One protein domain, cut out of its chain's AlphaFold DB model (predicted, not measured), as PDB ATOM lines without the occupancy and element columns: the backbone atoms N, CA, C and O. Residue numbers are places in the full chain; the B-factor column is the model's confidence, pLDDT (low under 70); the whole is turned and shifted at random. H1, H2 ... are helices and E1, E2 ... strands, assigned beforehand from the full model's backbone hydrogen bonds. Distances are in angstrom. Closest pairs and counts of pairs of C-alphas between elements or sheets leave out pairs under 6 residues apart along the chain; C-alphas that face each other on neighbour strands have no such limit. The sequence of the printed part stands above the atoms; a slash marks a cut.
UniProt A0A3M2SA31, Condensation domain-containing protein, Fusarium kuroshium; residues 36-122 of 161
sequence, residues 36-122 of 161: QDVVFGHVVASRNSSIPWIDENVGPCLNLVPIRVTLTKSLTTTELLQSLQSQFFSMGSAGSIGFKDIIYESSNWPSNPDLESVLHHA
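AT A GLANCE: This is residues 36 to 122 of the 161 residues of the protein "Condensation domain-containing protein" of Fusarium kuroshium (UniProt A0A3M2SA31). A long, strongly twisted hairpin of two strands, E1 and E2, makes the longest axis, with the short strand E3 beside E1 and the unnamed link of residues 46 to 61 reaching out past one end. After E2 the chain folds back into H1, which packs on the sheet mainly at E2, and the small helices H2 and H3 follow near the E2 edge before a long link leads round to E3 at the other edge. The printed part has 87 residues in the order E1, E2, H1, H2, H3, E3; the sheet order is E2, E1, E3, mixed, and the class is mixed, helices and strands. It is only just loose, close to compact, with a radius of gyration of the C-alphas of 14.5 A, and spans 46 by 31 by 20 A.

HOW THE PARTS SIT: E1, residues 36 to 45, and E2, residues 62 to 72, are a hairpin, antiparallel at 155 degrees; N 40 and O 67 are 3.1 A apart and N 65 and O 42 are 2.9 A apart, both within hydrogen-bond range. H1, residues 77 to 90, is on the sheet at a height over the sheet of 7.5 A, only just over none of the strands, with 2 of its C-alphas falling on E2 and 2 on E1. Its closest C-alphas to E2 are those of Leu 84 and Val 69, 7.8 A apart. H2, residues 92 to 96, only grazes the sheet with residues 94 to 96; the C-alphas of Gly 95 and Val 65 of E2, the closest, are 6.7 A apart. H1 and H2 meet only through their link. H3, residues 99 to 106, only grazes the sheet with residues 99 to 103; the C-alphas of Phe 99 and Leu 64 of E2, the closest, are 5.6 A apart. H3 is apart from H1 and from H2. E3, residues 118 to 120, is parallel to E1 at 42 degrees, with N 43 and O 119 within hydrogen-bond range at 2.9 A. Every O i to N i+4 pair is within hydrogen-bond range in H1 and H3; in H2 it is 0 of 1, with 1 of 2 O i to N i+3 pairs within range.

IN THESE COORDINATES: E1 begins at C-alpha 36 (185.486, -15.977, 226.882) and is 28.2 A long; E2 is 31.2 A. H1 begins at C-alpha 77 (197.401, -23.127, 221.941) and is 19.9 A long. H2 measures 8.6 A and H3 10.3 A. E3, 6.6 A, ends at C-alpha 120 (205.257, -12.463, 236.023).

THE WHOLE: The two C-alphas farthest apart are those of Pro 52 and Lys 73, 46.4 A. The printed part has no cut. The links E1 to E2 and H3 to E3 are long, with 16 and 11 residues. Residues 74 to 79, of which 77 to 79 belong to H1, and residues 105 to 110 stand free. The mean pLDDT of the printed part is 71.9; 36 residues are under 70, among them 46 to 61 and 106 to 117.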
ATOM      1  N   GLN A  36     184.979 -16.262 225.538       69.69
ATOM      2  CA  GLN A  36     185.486 -15.977 226.882       69.69
ATOM      3  C   GLN A  36     186.528 -14.875 226.746       69.69
ATOM      4  O   GLN A  36     187.577 -15.079 226.146       69.69
ATOM      5  N   ASP A  37     186.202 -13.695 227.247       71.81
ATOM      6  CA  ASP A  37     187.104 -12.555 227.280       71.81
ATOM      7  C   ASP A  37     187.722 -12.466 228.675       71.81
ATOM      8  O   ASP A  37     187.004 -12.380 229.674       71.81
ATOM      9  N   VAL A  38     189.044 -12.584 228.740       76.31
ATOM     10  CA  VAL A  38     189.816 -12.682 229.980       76.31
ATOM     11  C   VAL A  38     190.862 -11.581 229.984       76.31
ATOM     12  O   VAL A  38     191.568 -11.393 228.996       76.31
ATOM     13  N   VAL A  39     190.983 -10.879 231.108       75.44
ATOM     14  CA  VAL A  39     192.022  -9.872 231.313       75.44
ATOM     15  C   VAL A  39     192.818 -10.221 232.560       75.44
ATOM     16  O   VAL A  39     192.236 -10.515 233.600       75.44
ATOM     17  N   PHE A  40     194.141 -10.201 232.448       77.19
ATOM     18  CA  PHE A  40     195.058 -10.417 233.564       77.19
ATOM     19  C   PHE A  40     196.167  -9.364 233.541       77.19
ATOM     20  O   PHE A  40     196.459  -8.779 232.497       77.19
ATOM     21  N   GLY A  41     196.777  -9.100 234.693       75.38
ATOM     22  CA  GLY A  41     197.946  -8.228 234.772       75.38
ATOM     23  C   GLY A  41     199.195  -8.948 234.288       75.38
ATOM     24  O   GLY A  41     199.401 -10.108 234.622       75.38
ATOM     25  N   HIS A  42     200.052  -8.272 233.542       80.12
ATOM     26  CA  HIS A  42     201.384  -8.748 233.208       80.12
ATOM     27  C   HIS A  42     202.416  -7.803 233.819       80.12
ATOM     28  O   HIS A  42     202.306  -6.585 233.681       80.12
ATOM     29  N   VAL A  43     203.391  -8.358 234.530       80.06
ATOM     30  CA  VAL A  43     204.500  -7.595 235.101       80.06
ATOM     31  C   VAL A  43     205.558  -7.391 234.024       80.06
ATOM     32  O   VAL A  43     206.111  -8.359 233.503       80.06
ATOM     33  N   VAL A  44     205.857  -6.132 233.713       76.94
ATOM     34  CA  VAL A  44     206.892  -5.740 232.752       76.94
ATOM     35  C   VAL A  44     207.941  -4.868 233.429       76.94
ATOM     36  O   VAL A  44     207.628  -4.054 234.294       76.94
ATOM     37  N   ALA A  45     209.200  -5.024 233.031       74.31
ATOM     38  CA  ALA A  45     210.250  -4.103 233.439       74.31
ATOM     39  C   ALA A  45     210.215  -2.869 232.525       74.31
ATOM     40  O   ALA A  45     210.546  -2.951 231.342       74.31
ATOM     41  N   SER A  46     209.857  -1.707 233.061       65.75
ATOM     42  CA  SER A  46     209.856  -0.427 232.345       65.75
ATOM     43  C   SER A  46     211.265   0.172 232.266       65.75
ATOM     44  O   SER A  46     211.498   1.315 232.649       65.75
ATOM     45  N   ARG A  47     212.226  -0.613 231.765       66.56
ATOM     46  CA  ARG A  47     213.610  -0.182 231.481       66.56
ATOM     47  C   ARG A  47     213.828   0.210 230.016       66.56
ATOM     48  O   ARG A  47     214.950   0.452 229.601       66.56
ATOM     49  N   ASN A  48     212.753   0.268 229.232       59.47
ATOM     50  CA  ASN A  48     212.776   0.615 227.809       59.47
ATOM     51  C   ASN A  48     212.514   2.116 227.553       59.47
ATOM     52  O   ASN A  48     212.098   2.506 226.463       59.47
ATOM     53  N   SER A  49     212.662   2.971 228.570       62.88
ATOM     54  CA  SER A  49     212.572   4.421 228.395       62.88
ATOM     55  C   SER A  49     213.903   4.962 227.871       62.88
ATOM     56  O   SER A  49     214.967   4.440 228.187       62.88
ATOM     57  N   SER A  50     213.867   6.035 227.080       62.75
ATOM     58  CA  SER A  50     215.053   6.704 226.515       62.75
ATOM     59  C   SER A  50     215.882   7.477 227.557       62.75
ATOM     60  O   SER A  50     216.562   8.448 227.225       62.75
ATOM     61  N   ILE A  51     215.804   7.077 228.826       65.62
ATOM     62  CA  ILE A  51     216.512   7.706 229.934       65.62
ATOM     63  C   ILE A  51     217.934   7.127 229.968       65.62
ATOM     64  O   ILE A  51     218.087   5.908 230.074       65.62
ATOM     65  N   PRO A  52     218.983   7.965 229.891       68.81
ATOM     66  CA  PRO A  52     220.356   7.497 230.048       68.81
ATOM     67  C   PRO A  52     220.529   6.737 231.373       68.81
ATOM     68  O   PRO A  52     220.068   7.216 232.409       68.81
ATOM     69  N   TRP A  53     221.207   5.584 231.338       68.38
ATOM     70  CA  TRP A  53     221.534   4.754 232.514       68.38
ATOM     71  C   TRP A  53     220.330   4.096 233.216       68.38
ATOM     72  O   TRP A  53     220.419   3.700 234.379       68.38
ATOM     73  N   ILE A  54     219.166   3.985 232.563       67.06
ATOM     74  CA  ILE A  54     217.965   3.362 233.159       67.06
ATOM     75  C   ILE A  54     218.154   1.875 233.508       67.06
ATOM     76  O   ILE A  54     217.502   1.347 234.408       67.06
ATOM     77  N   ASP A  55     219.066   1.203 232.822       63.03
ATOM     78  CA  ASP A  55     219.498  -0.167 233.077       63.03
ATOM     79  C   ASP A  55     220.372  -0.298 234.336       63.03
ATOM     80  O   ASP A  55     220.278  -1.311 235.038       63.03
ATOM     81  N   GLU A  56     221.134   0.743 234.670       66.94
ATOM     82  CA  GLU A  56     221.989   0.824 235.863       66.94
ATOM     83  C   GLU A  56     221.257   1.366 237.103       66.94
ATOM     84  O   GLU A  56     221.777   1.318 238.221       66.94
ATOM     85  N   ASN A  57     220.024   1.855 236.941       63.50
ATOM     86  CA  ASN A  57     219.242   2.385 238.052       63.50
ATOM     87  C   ASN A  57     218.805   1.280 239.027       63.50
ATOM     88  O   ASN A  57     218.112   0.317 238.678       63.50
ATOM     89  N   VAL A  58     219.173   1.466 240.297       61.25
ATOM     90  CA  VAL A  58     218.763   0.611 241.413       61.25
ATOM     91  C   VAL A  58     217.424   1.117 241.957       61.25
ATOM     92  O   VAL A  58     217.367   2.090 242.706       61.25
ATOM     93  N   GLY A  59     216.331   0.461 241.566       57.97
ATOM     94  CA  GLY A  59     214.974   0.785 242.013       57.97
ATOM     95  C   GLY A  59     213.902  -0.124 241.395       57.97
ATOM     96  O   GLY A  59     214.197  -0.874 240.458       57.97
ATOM     97  N   PRO A  60     212.657  -0.099 241.911       60.91
ATOM     98  CA  PRO A  60     211.556  -0.890 241.371       60.91
ATOM     99  C   PRO A  60     211.103  -0.313 240.025       60.91
ATOM    100  O   PRO A  60     210.221   0.535 239.957       60.91
ATOM    101  N   CYS A  61     211.699  -0.790 238.936       66.12
ATOM    102  CA  CYS A  61     211.293  -0.442 237.569       66.12
ATOM    103  C   CYS A  61     210.213  -1.395 237.026       66.12
ATOM    104  O   CYS A  61     210.164  -1.640 235.824       66.12
ATOM    105  N   LEU A  62     209.406  -1.998 237.903       74.62
ATOM    106  CA  LEU A  62     208.336  -2.913 237.511       74.62
ATOM    107  C   LEU A  62     207.041  -2.136 237.306       74.62
ATOM    108  O   LEU A  62     206.667  -1.305 238.132       74.62
ATOM    109  N   ASN A  63     206.339  -2.463 236.233       77.38
ATOM    110  CA  ASN A  63     205.026  -1.934 235.920       77.38
ATOM    111  C   ASN A  63     204.045  -3.080 235.653       77.38
ATOM    112  O   ASN A  63     204.438  -4.171 235.237       77.38
ATOM    113  N   LEU A  64     202.764  -2.826 235.905       78.38
ATOM    114  CA  LEU A  64     201.674  -3.754 235.630       78.38
ATOM    115  C   LEU A  64     200.904  -3.263 234.411       78.38
ATOM    116  O   LEU A  64     200.389  -2.148 234.404       78.38
ATOM    117  N   VAL A  65     200.787  -4.113 233.397       80.50
ATOM    118  CA  VAL A  65     200.041  -3.813 232.171       80.50
ATOM    119  C   VAL A  65     198.933  -4.846 231.970       80.50
ATOM    120  O   VAL A  65     199.186  -6.043 232.115       80.50
ATOM    121  N   PRO A  66     197.692  -4.434 231.670       78.50
ATOM    122  CA  PRO A  66     196.617  -5.381 231.421       78.50
ATOM    123  C   PRO A  66     196.807  -6.060 230.058       78.50
ATOM    124  O   PRO A  66     196.967  -5.392 229.037       78.50
ATOM    125  N   ILE A  67     196.742  -7.388 230.033       78.31
ATOM    126  CA  ILE A  67     196.728  -8.200 228.813       78.31
ATOM    127  C   ILE A  67     195.343  -8.811 228.650       78.31
ATOM    128  O   ILE A  67     194.834  -9.467 229.561       78.31
ATOM    129  N   ARG A  68     194.731  -8.600 227.481       79.94
ATOM    130  CA  ARG A  68     193.383  -9.077 227.159       79.94
ATOM    131  C   ARG A  68     193.446 -10.207 226.143       79.94
ATOM    132  O   ARG A  68     194.012 -10.072 225.060       79.94
ATOM    133  N   VAL A  69     192.810 -11.319 226.481       80.62
ATOM    134  CA  VAL A  69     192.728 -12.513 225.646       80.62
ATOM    135  C   VAL A  69     191.270 -12.837 225.388       80.62
ATOM    136  O   VAL A  69     190.486 -13.044 226.309       80.62
ATOM    137  N   THR A  70     190.912 -12.950 224.111       79.19
ATOM    138  CA  THR A  70     189.605 -13.456 223.695       79.19
ATOM    139  C   THR A  70     189.745 -14.908 223.261       79.19
ATOM    140  O   THR A  70     190.255 -15.205 222.182       79.19
ATOM    141  N   LEU A  71     189.272 -15.825 224.097       77.50
ATOM    142  CA  LEU A  71     189.235 -17.251 223.807       77.50
ATOM    143  C   LEU A  71     187.980 -17.572 222.986       77.50
ATOM    144  O   LEU A  71     186.844 -17.286 223.388       77.50
ATOM    145  N   THR A  72     188.191 -18.202 221.835       77.25
ATOM    146  CA  THR A  72     187.140 -18.779 220.990       77.25
ATOM    147  C   THR A  72     187.281 -20.299 220.985       77.25
ATOM    148  O   THR A  72     188.364 -20.834 221.208       77.25
ATOM    149  N   LYS A  73     186.187 -21.028 220.729       71.50
ATOM    150  CA  LYS A  73     186.194 -22.506 220.741       71.50
ATOM    151  C   LYS A  73     187.165 -23.141 219.732       71.50
ATOM    152  O   LYS A  73     187.483 -24.315 219.876       71.50
ATOM    153  N   SER A  74     187.590 -22.397 218.714       76.56
ATOM    154  CA  SER A  74     188.491 -22.856 217.654       76.56
ATOM    155  C   SER A  74     189.952 -22.452 217.864       76.56
ATOM    156  O   SER A  74     190.780 -22.813 217.038       76.56
ATOM    157  N   LEU A  75     190.272 -21.690 218.916       78.06
ATOM    158  CA  LEU A  75     191.615 -21.159 219.133       78.06
ATOM    159  C   LEU A  75     192.578 -22.272 219.567       78.06
ATOM    160  O   LEU A  75     192.360 -22.932 220.586       78.06
ATOM    161  N   THR A  76     193.657 -22.465 218.816       81.00
ATOM    162  CA  THR A  76     194.727 -23.394 219.194       81.00
ATOM    163  C   THR A  76     195.675 -22.766 220.219       81.00
ATOM    164  O   THR A  76     195.817 -21.546 220.311       81.00
ATOM    165  N   THR A  77     196.387 -23.600 220.982       75.69
ATOM    166  CA  THR A  77     197.401 -23.127 221.941       75.69
ATOM    167  C   THR A  77     198.497 -22.303 221.259       75.69
ATOM    168  O   THR A  77     198.941 -21.303 221.814       75.69
ATOM    169  N   THR A  78     198.911 -22.679 220.048       74.88
ATOM    170  CA  THR A  78     199.945 -21.955 219.295       74.88
ATOM    171  C   THR A  78     199.471 -20.571 218.865       74.88
ATOM    172  O   THR A  78     200.206 -19.605 219.044       74.88
ATOM    173  N   GLU A  79     198.245 -20.451 218.352       74.56
ATOM    174  CA  GLU A  79     197.662 -19.155 217.970       74.56
ATOM    175  C   GLU A  79     197.490 -18.237 219.183       74.56
ATOM    176  O   GLU A  79     197.751 -17.038 219.095       74.56
ATOM    177  N   LEU A  80     197.107 -18.799 220.334       77.44
ATOM    178  CA  LEU A  80     197.042 -18.057 221.589       77.44
ATOM    179  C   LEU A  80     198.419 -17.508 221.988       77.44
ATOM    180  O   LEU A  80     198.542 -16.320 222.280       77.44
ATOM    181  N   LEU A  81     199.455 -18.350 221.977       79.81
ATOM    182  CA  LEU A  81     200.820 -17.943 222.326       79.81
ATOM    183  C   LEU A  81     201.369 -16.894 221.356       79.81
ATOM    184  O   LEU A  81     201.960 -15.911 221.793       79.81
ATOM    185  N   GLN A  82     201.132 -17.066 220.057       79.06
ATOM    186  CA  GLN A  82     201.512 -16.083 219.045       79.06
ATOM    187  C   GLN A  82     200.787 -14.755 219.262       79.06
ATOM    188  O   GLN A  82     201.423 -13.708 219.221       79.06
ATOM    189  N   SER A  83     199.485 -14.784 219.563       78.62
ATOM    190  CA  SER A  83     198.721 -13.575 219.875       78.62
ATOM    191  C   SER A  83     199.286 -12.848 221.096       78.62
ATOM    192  O   SER A  83     199.489 -11.638 221.039       78.62
ATOM    193  N   LEU A  84     199.601 -13.576 222.171       81.62
ATOM    194  CA  LEU A  84     200.218 -13.011 223.374       81.62
ATOM    195  C   LEU A  84     201.598 -12.410 223.084       81.62
ATOM    196  O   LEU A  84     201.887 -11.290 223.504       81.62
ATOM    197  N   GLN A  85     202.433 -13.124 222.330       81.62
ATOM    198  CA  GLN A  85     203.756 -12.650 221.935       81.62
ATOM    199  C   GLN A  85     203.663 -11.387 221.066       81.62
ATOM    200  O   GLN A  85     204.392 -10.424 221.296       81.62
ATOM    201  N   SER A  86     202.745 -11.354 220.098       81.81
ATOM    202  CA  SER A  86     202.495 -10.167 219.279       81.81
ATOM    203  C   SER A  86     202.002  -8.991 220.119       81.81
ATOM    204  O   SER A  86     202.529  -7.896 219.959       81.81
ATOM    205  N   GLN A  87     201.061  -9.203 221.049       80.19
ATOM    206  CA  GLN A  87     200.598  -8.152 221.967       80.19
ATOM    207  C   GLN A  87     201.749  -7.576 222.799       80.19
ATOM    208  O   GLN A  87     201.843  -6.360 222.956       80.19
ATOM    209  N   PHE A  88     202.653  -8.432 223.285       79.81
ATOM    210  CA  PHE A  88     203.831  -7.998 224.027       79.81
ATOM    211  C   PHE A  88     204.763  -7.123 223.176       79.81
ATOM    212  O   PHE A  88     205.168  -6.051 223.617       79.81
ATOM    213  N   PHE A  89     205.055  -7.518 221.934       78.94
ATOM    214  CA  PHE A  89     205.898  -6.714 221.040       78.94
ATOM    215  C   PHE A  89     205.233  -5.412 220.581       78.94
ATOM    216  O   PHE A  89     205.908  -4.393 220.447       78.94
ATOM    217  N   SER A  90     203.917  -5.416 220.364       77.44
ATOM    218  CA  SER A  90     203.164  -4.219 219.972       77.44
ATOM    219  C   SER A  90     203.020  -3.192 221.096       77.44
ATOM    220  O   SER A  90     202.664  -2.050 220.820       77.44
ATOM    221  N   MET A  91     203.312  -3.566 222.346       73.94
ATOM    222  CA  MET A  91     203.206  -2.683 223.509       73.94
ATOM    223  C   MET A  91     204.160  -1.482 223.442       73.94
ATOM    224  O   MET A  91     203.817  -0.408 223.931       73.94
ATOM    225  N   GLY A  92     205.333  -1.632 222.815       72.75
ATOM    226  CA  GLY A  92     206.270  -0.530 222.567       72.75
ATOM    227  C   GLY A  92     206.547   0.339 223.804       72.75
ATOM    228  O   GLY A  92     206.943  -0.162 224.855       72.75
ATOM    229  N   SER A  93     206.325   1.651 223.677       67.31
ATOM    230  CA  SER A  93     206.476   2.638 224.758       67.31
ATOM    231  C   SER A  93     205.316   2.660 225.762       67.31
ATOM    232  O   SER A  93     205.480   3.199 226.857       67.31
ATOM    233  N   ALA A  94     204.166   2.051 225.443       66.50
ATOM    234  CA  ALA A  94     203.012   1.996 226.342       66.50
ATOM    235  C   ALA A  94     203.286   1.144 227.593       66.50
ATOM    236  O   ALA A  94     202.656   1.346 228.626       66.50
ATOM    237  N   GLY A  95     204.285   0.251 227.543       63.34
ATOM    238  CA  GLY A  95     204.743  -0.521 228.704       63.34
ATOM    239  C   GLY A  95     205.369   0.326 229.822       63.34
ATOM    240  O   GLY A  95     205.574  -0.173 230.929       63.34
ATOM    241  N   SER A  96     205.660   1.601 229.558       69.75
ATOM    242  CA  SER A  96     206.190   2.556 230.541       69.75
ATOM    243  C   SER A  96     205.115   3.454 231.162       69.75
ATOM    244  O   SER A  96     205.422   4.190 232.097       69.75
ATOM    245  N   ILE A  97     203.874   3.411 230.665       75.38
ATOM    246  CA  ILE A  97     202.750   4.175 231.224       75.38
ATOM    247  C   ILE A  97     202.270   3.470 232.492       75.38
ATOM    248  O   ILE A  97     202.076   2.254 232.488       75.38
ATOM    249  N   GLY A  98     202.080   4.214 233.581       75.56
ATOM    250  CA  GLY A  98     201.653   3.636 234.850       75.56
ATOM    251  C   GLY A  98     200.284   2.965 234.737       75.56
ATOM    252  O   GLY A  98     199.387   3.479 234.074       75.56
ATOM    253  N   PHE A  99     200.090   1.837 235.429       75.25
ATOM    254  CA  PHE A  99     198.817   1.099 235.411       75.25
ATOM    255  C   PHE A  99     197.591   1.996 235.648       75.25
ATOM    256  O   PHE A  99     196.599   1.886 234.937       75.25
ATOM    257  N   LYS A 100     197.666   2.927 236.610       72.69
ATOM    258  CA  LYS A 100     196.572   3.866 236.910       72.69
ATOM    259  C   LYS A 100     196.225   4.766 235.727       72.69
ATOM    260  O   LYS A 100     195.044   4.999 235.484       72.69
ATOM    261  N   ASP A 101     197.233   5.219 234.993       73.38
ATOM    262  CA  ASP A 101     197.055   6.079 233.826       73.38
ATOM    263  C   ASP A 101     196.457   5.270 232.667       73.38
ATOM    264  O   ASP A 101     195.527   5.733 232.015       73.38
ATOM    265  N   ILE A 102     196.866   4.004 232.492       72.94
ATOM    266  CA  ILE A 102     196.235   3.079 231.529       72.94
ATOM    267  C   ILE A 102     194.735   2.928 231.824       72.94
ATOM    268  O   ILE A 102     193.910   2.981 230.910       72.94
ATOM    269  N   ILE A 103     194.363   2.757 233.096       69.94
ATOM    270  CA  ILE A 103     192.956   2.643 233.493       69.94
ATOM    271  C   ILE A 103     192.198   3.942 233.223       69.94
ATOM    272  O   ILE A 103     191.114   3.897 232.640       69.94
ATOM    273  N   TYR A 104     192.763   5.074 233.634       68.94
ATOM    274  CA  TYR A 104     192.111   6.376 233.552       68.94
ATOM    275  C   TYR A 104     191.948   6.875 232.111       68.94
ATOM    276  O   TYR A 104     190.892   7.393 231.757       68.94
ATOM    277  N   GLU A 105     192.973   6.710 231.275       70.38
ATOM    278  CA  GLU A 105     193.013   7.291 229.930       70.38
ATOM    279  C   GLU A 105     192.454   6.364 228.848       70.38
ATOM    280  O   GLU A 105     191.990   6.837 227.813       70.38
ATOM    281  N   SER A 106     192.511   5.043 229.055       61.75
ATOM    282  CA  SER A 106     192.284   4.058 227.982       61.75
ATOM    283  C   SER A 106     191.190   3.030 228.280       61.75
ATOM    284  O   SER A 106     191.015   2.083 227.509       61.75
ATOM    285  N   SER A 107     190.442   3.174 229.378       63.97
ATOM    286  CA  SER A 107     189.425   2.192 229.761       63.97
ATOM    287  C   SER A 107     188.170   2.813 230.380       63.97
ATOM    288  O   SER A 107     188.178   3.926 230.890       63.97
ATOM    289  N   ASN A 108     187.083   2.040 230.385       66.06
ATOM    290  CA  ASN A 108     185.874   2.324 231.163       66.06
ATOM    291  C   ASN A 108     185.868   1.569 232.507       66.06
ATOM    292  O   ASN A 108     184.800   1.352 233.086       66.06
ATOM    293  N   TRP A 109     187.021   1.079 232.970       67.44
ATOM    294  CA  TRP A 109     187.107   0.346 234.231       67.44
ATOM    295  C   TRP A 109     186.914   1.292 235.423       67.44
ATOM    296  O   TRP A 109     187.168   2.495 235.315       67.44
ATOM    297  N   PRO A 110     186.453   0.776 236.576       62.59
ATOM    298  CA  PRO A 110     186.451   1.562 237.803       62.59
ATOM    299  C   PRO A 110     187.873   2.031 238.130       62.59
ATOM    300  O   PRO A 110     188.850   1.361 237.811       62.59
ATOM    301  N   SER A 111     187.985   3.169 238.815       58.50
ATOM    302  CA  SER A 111     189.261   3.838 239.111       58.50
ATOM    303  C   SER A 111     190.262   3.006 239.926       58.50
ATOM    304  O   SER A 111     191.446   3.334 239.946       58.50
ATOM    305  N   ASN A 112     189.813   1.931 240.578       62.50
ATOM    306  CA  ASN A 112     190.672   0.944 241.223       62.50
ATOM    307  C   ASN A 112     190.182  -0.475 240.887       62.50
ATOM    308  O   ASN A 112     189.386  -1.042 241.639       62.50
ATOM    309  N   PRO A 113     190.571  -1.021 239.728       64.62
ATOM    310  CA  PRO A 113     190.169  -2.356 239.325       64.62
ATOM    311  C   PRO A 113     191.048  -3.390 240.033       64.62
ATOM    312  O   PRO A 113     192.271  -3.377 239.889       64.62
ATOM    313  N   ASP A 114     190.422  -4.306 240.771       62.69
ATOM    314  CA  ASP A 114     191.121  -5.458 241.338       62.69
ATOM    315  C   ASP A 114     191.462  -6.440 240.209       62.69
ATOM    316  O   ASP A 114     190.585  -7.071 239.614       62.69
ATOM    317  N   LEU A 115     192.752  -6.565 239.890       65.44
ATOM    318  CA  LEU A 115     193.229  -7.622 239.005       65.44
ATOM    319  C   LEU A 115     193.243  -8.940 239.786       65.44
ATOM    320  O   LEU A 115     194.095  -9.149 240.645       65.44
ATOM    321  N   GLU A 116     192.319  -9.845 239.459       65.06
ATOM    322  CA  GLU A 116     192.208 -11.160 240.113       65.06
ATOM    323  C   GLU A 116     193.416 -12.079 239.821       65.06
ATOM    324  O   GLU A 116     193.660 -13.032 240.557       65.06
ATOM    325  N   SER A 117     194.185 -11.808 238.758       69.31
ATOM    326  CA  SER A 117     195.348 -12.606 238.351       69.31
ATOM    327  C   SER A 117     196.455 -11.736 237.757       69.31
ATOM    328  O   SER A 117     196.189 -10.852 236.937       69.31
ATOM    329  N   VAL A 118     197.707 -12.042 238.118       72.19
ATOM    330  CA  VAL A 118     198.919 -11.380 237.615       72.19
ATOM    331  C   VAL A 118     199.943 -12.425 237.171       72.19
ATOM    332  O   VAL A 118     200.263 -13.344 237.918       72.19
ATOM    333  N   LEU A 119     200.463 -12.270 235.955       76.50
ATOM    334  CA  LEU A 119     201.537 -13.067 235.379       76.50
ATOM    335  C   LEU A 119     202.861 -12.308 235.504       76.50
ATOM    336  O   LEU A 119     202.957 -11.148 235.100       76.50
ATOM    337  N   HIS A 120     203.892 -12.977 236.006       73.25
ATOM    338  CA  HIS A 120     205.257 -12.463 236.023       73.25
ATOM    339  C   HIS A 120     206.186 -13.512 235.422       73.25
ATOM    340  O   HIS A 120     206.270 -14.628 235.927       73.25
ATOM    341  N   HIS A 121     206.865 -13.152 234.337       72.94
ATOM    342  CA  HIS A 121     207.905 -13.977 233.740       72.94
ATOM    343  C   HIS A 121     209.274 -13.420 234.142       72.94
ATOM    344  O   HIS A 121     209.747 -12.436 233.570       72.94
ATOM    345  N   ALA A 122     209.896 -14.039 235.142       65.12
ATOM    346  CA  ALA A 122     211.226 -13.676 235.607       65.12
ATOM    347  C   ALA A 122     212.270 -14.558 234.912       65.12
ATOM    348  O   ALA A 122     212.524 -15.678 235.334       65.12
TER     349      ALA A 122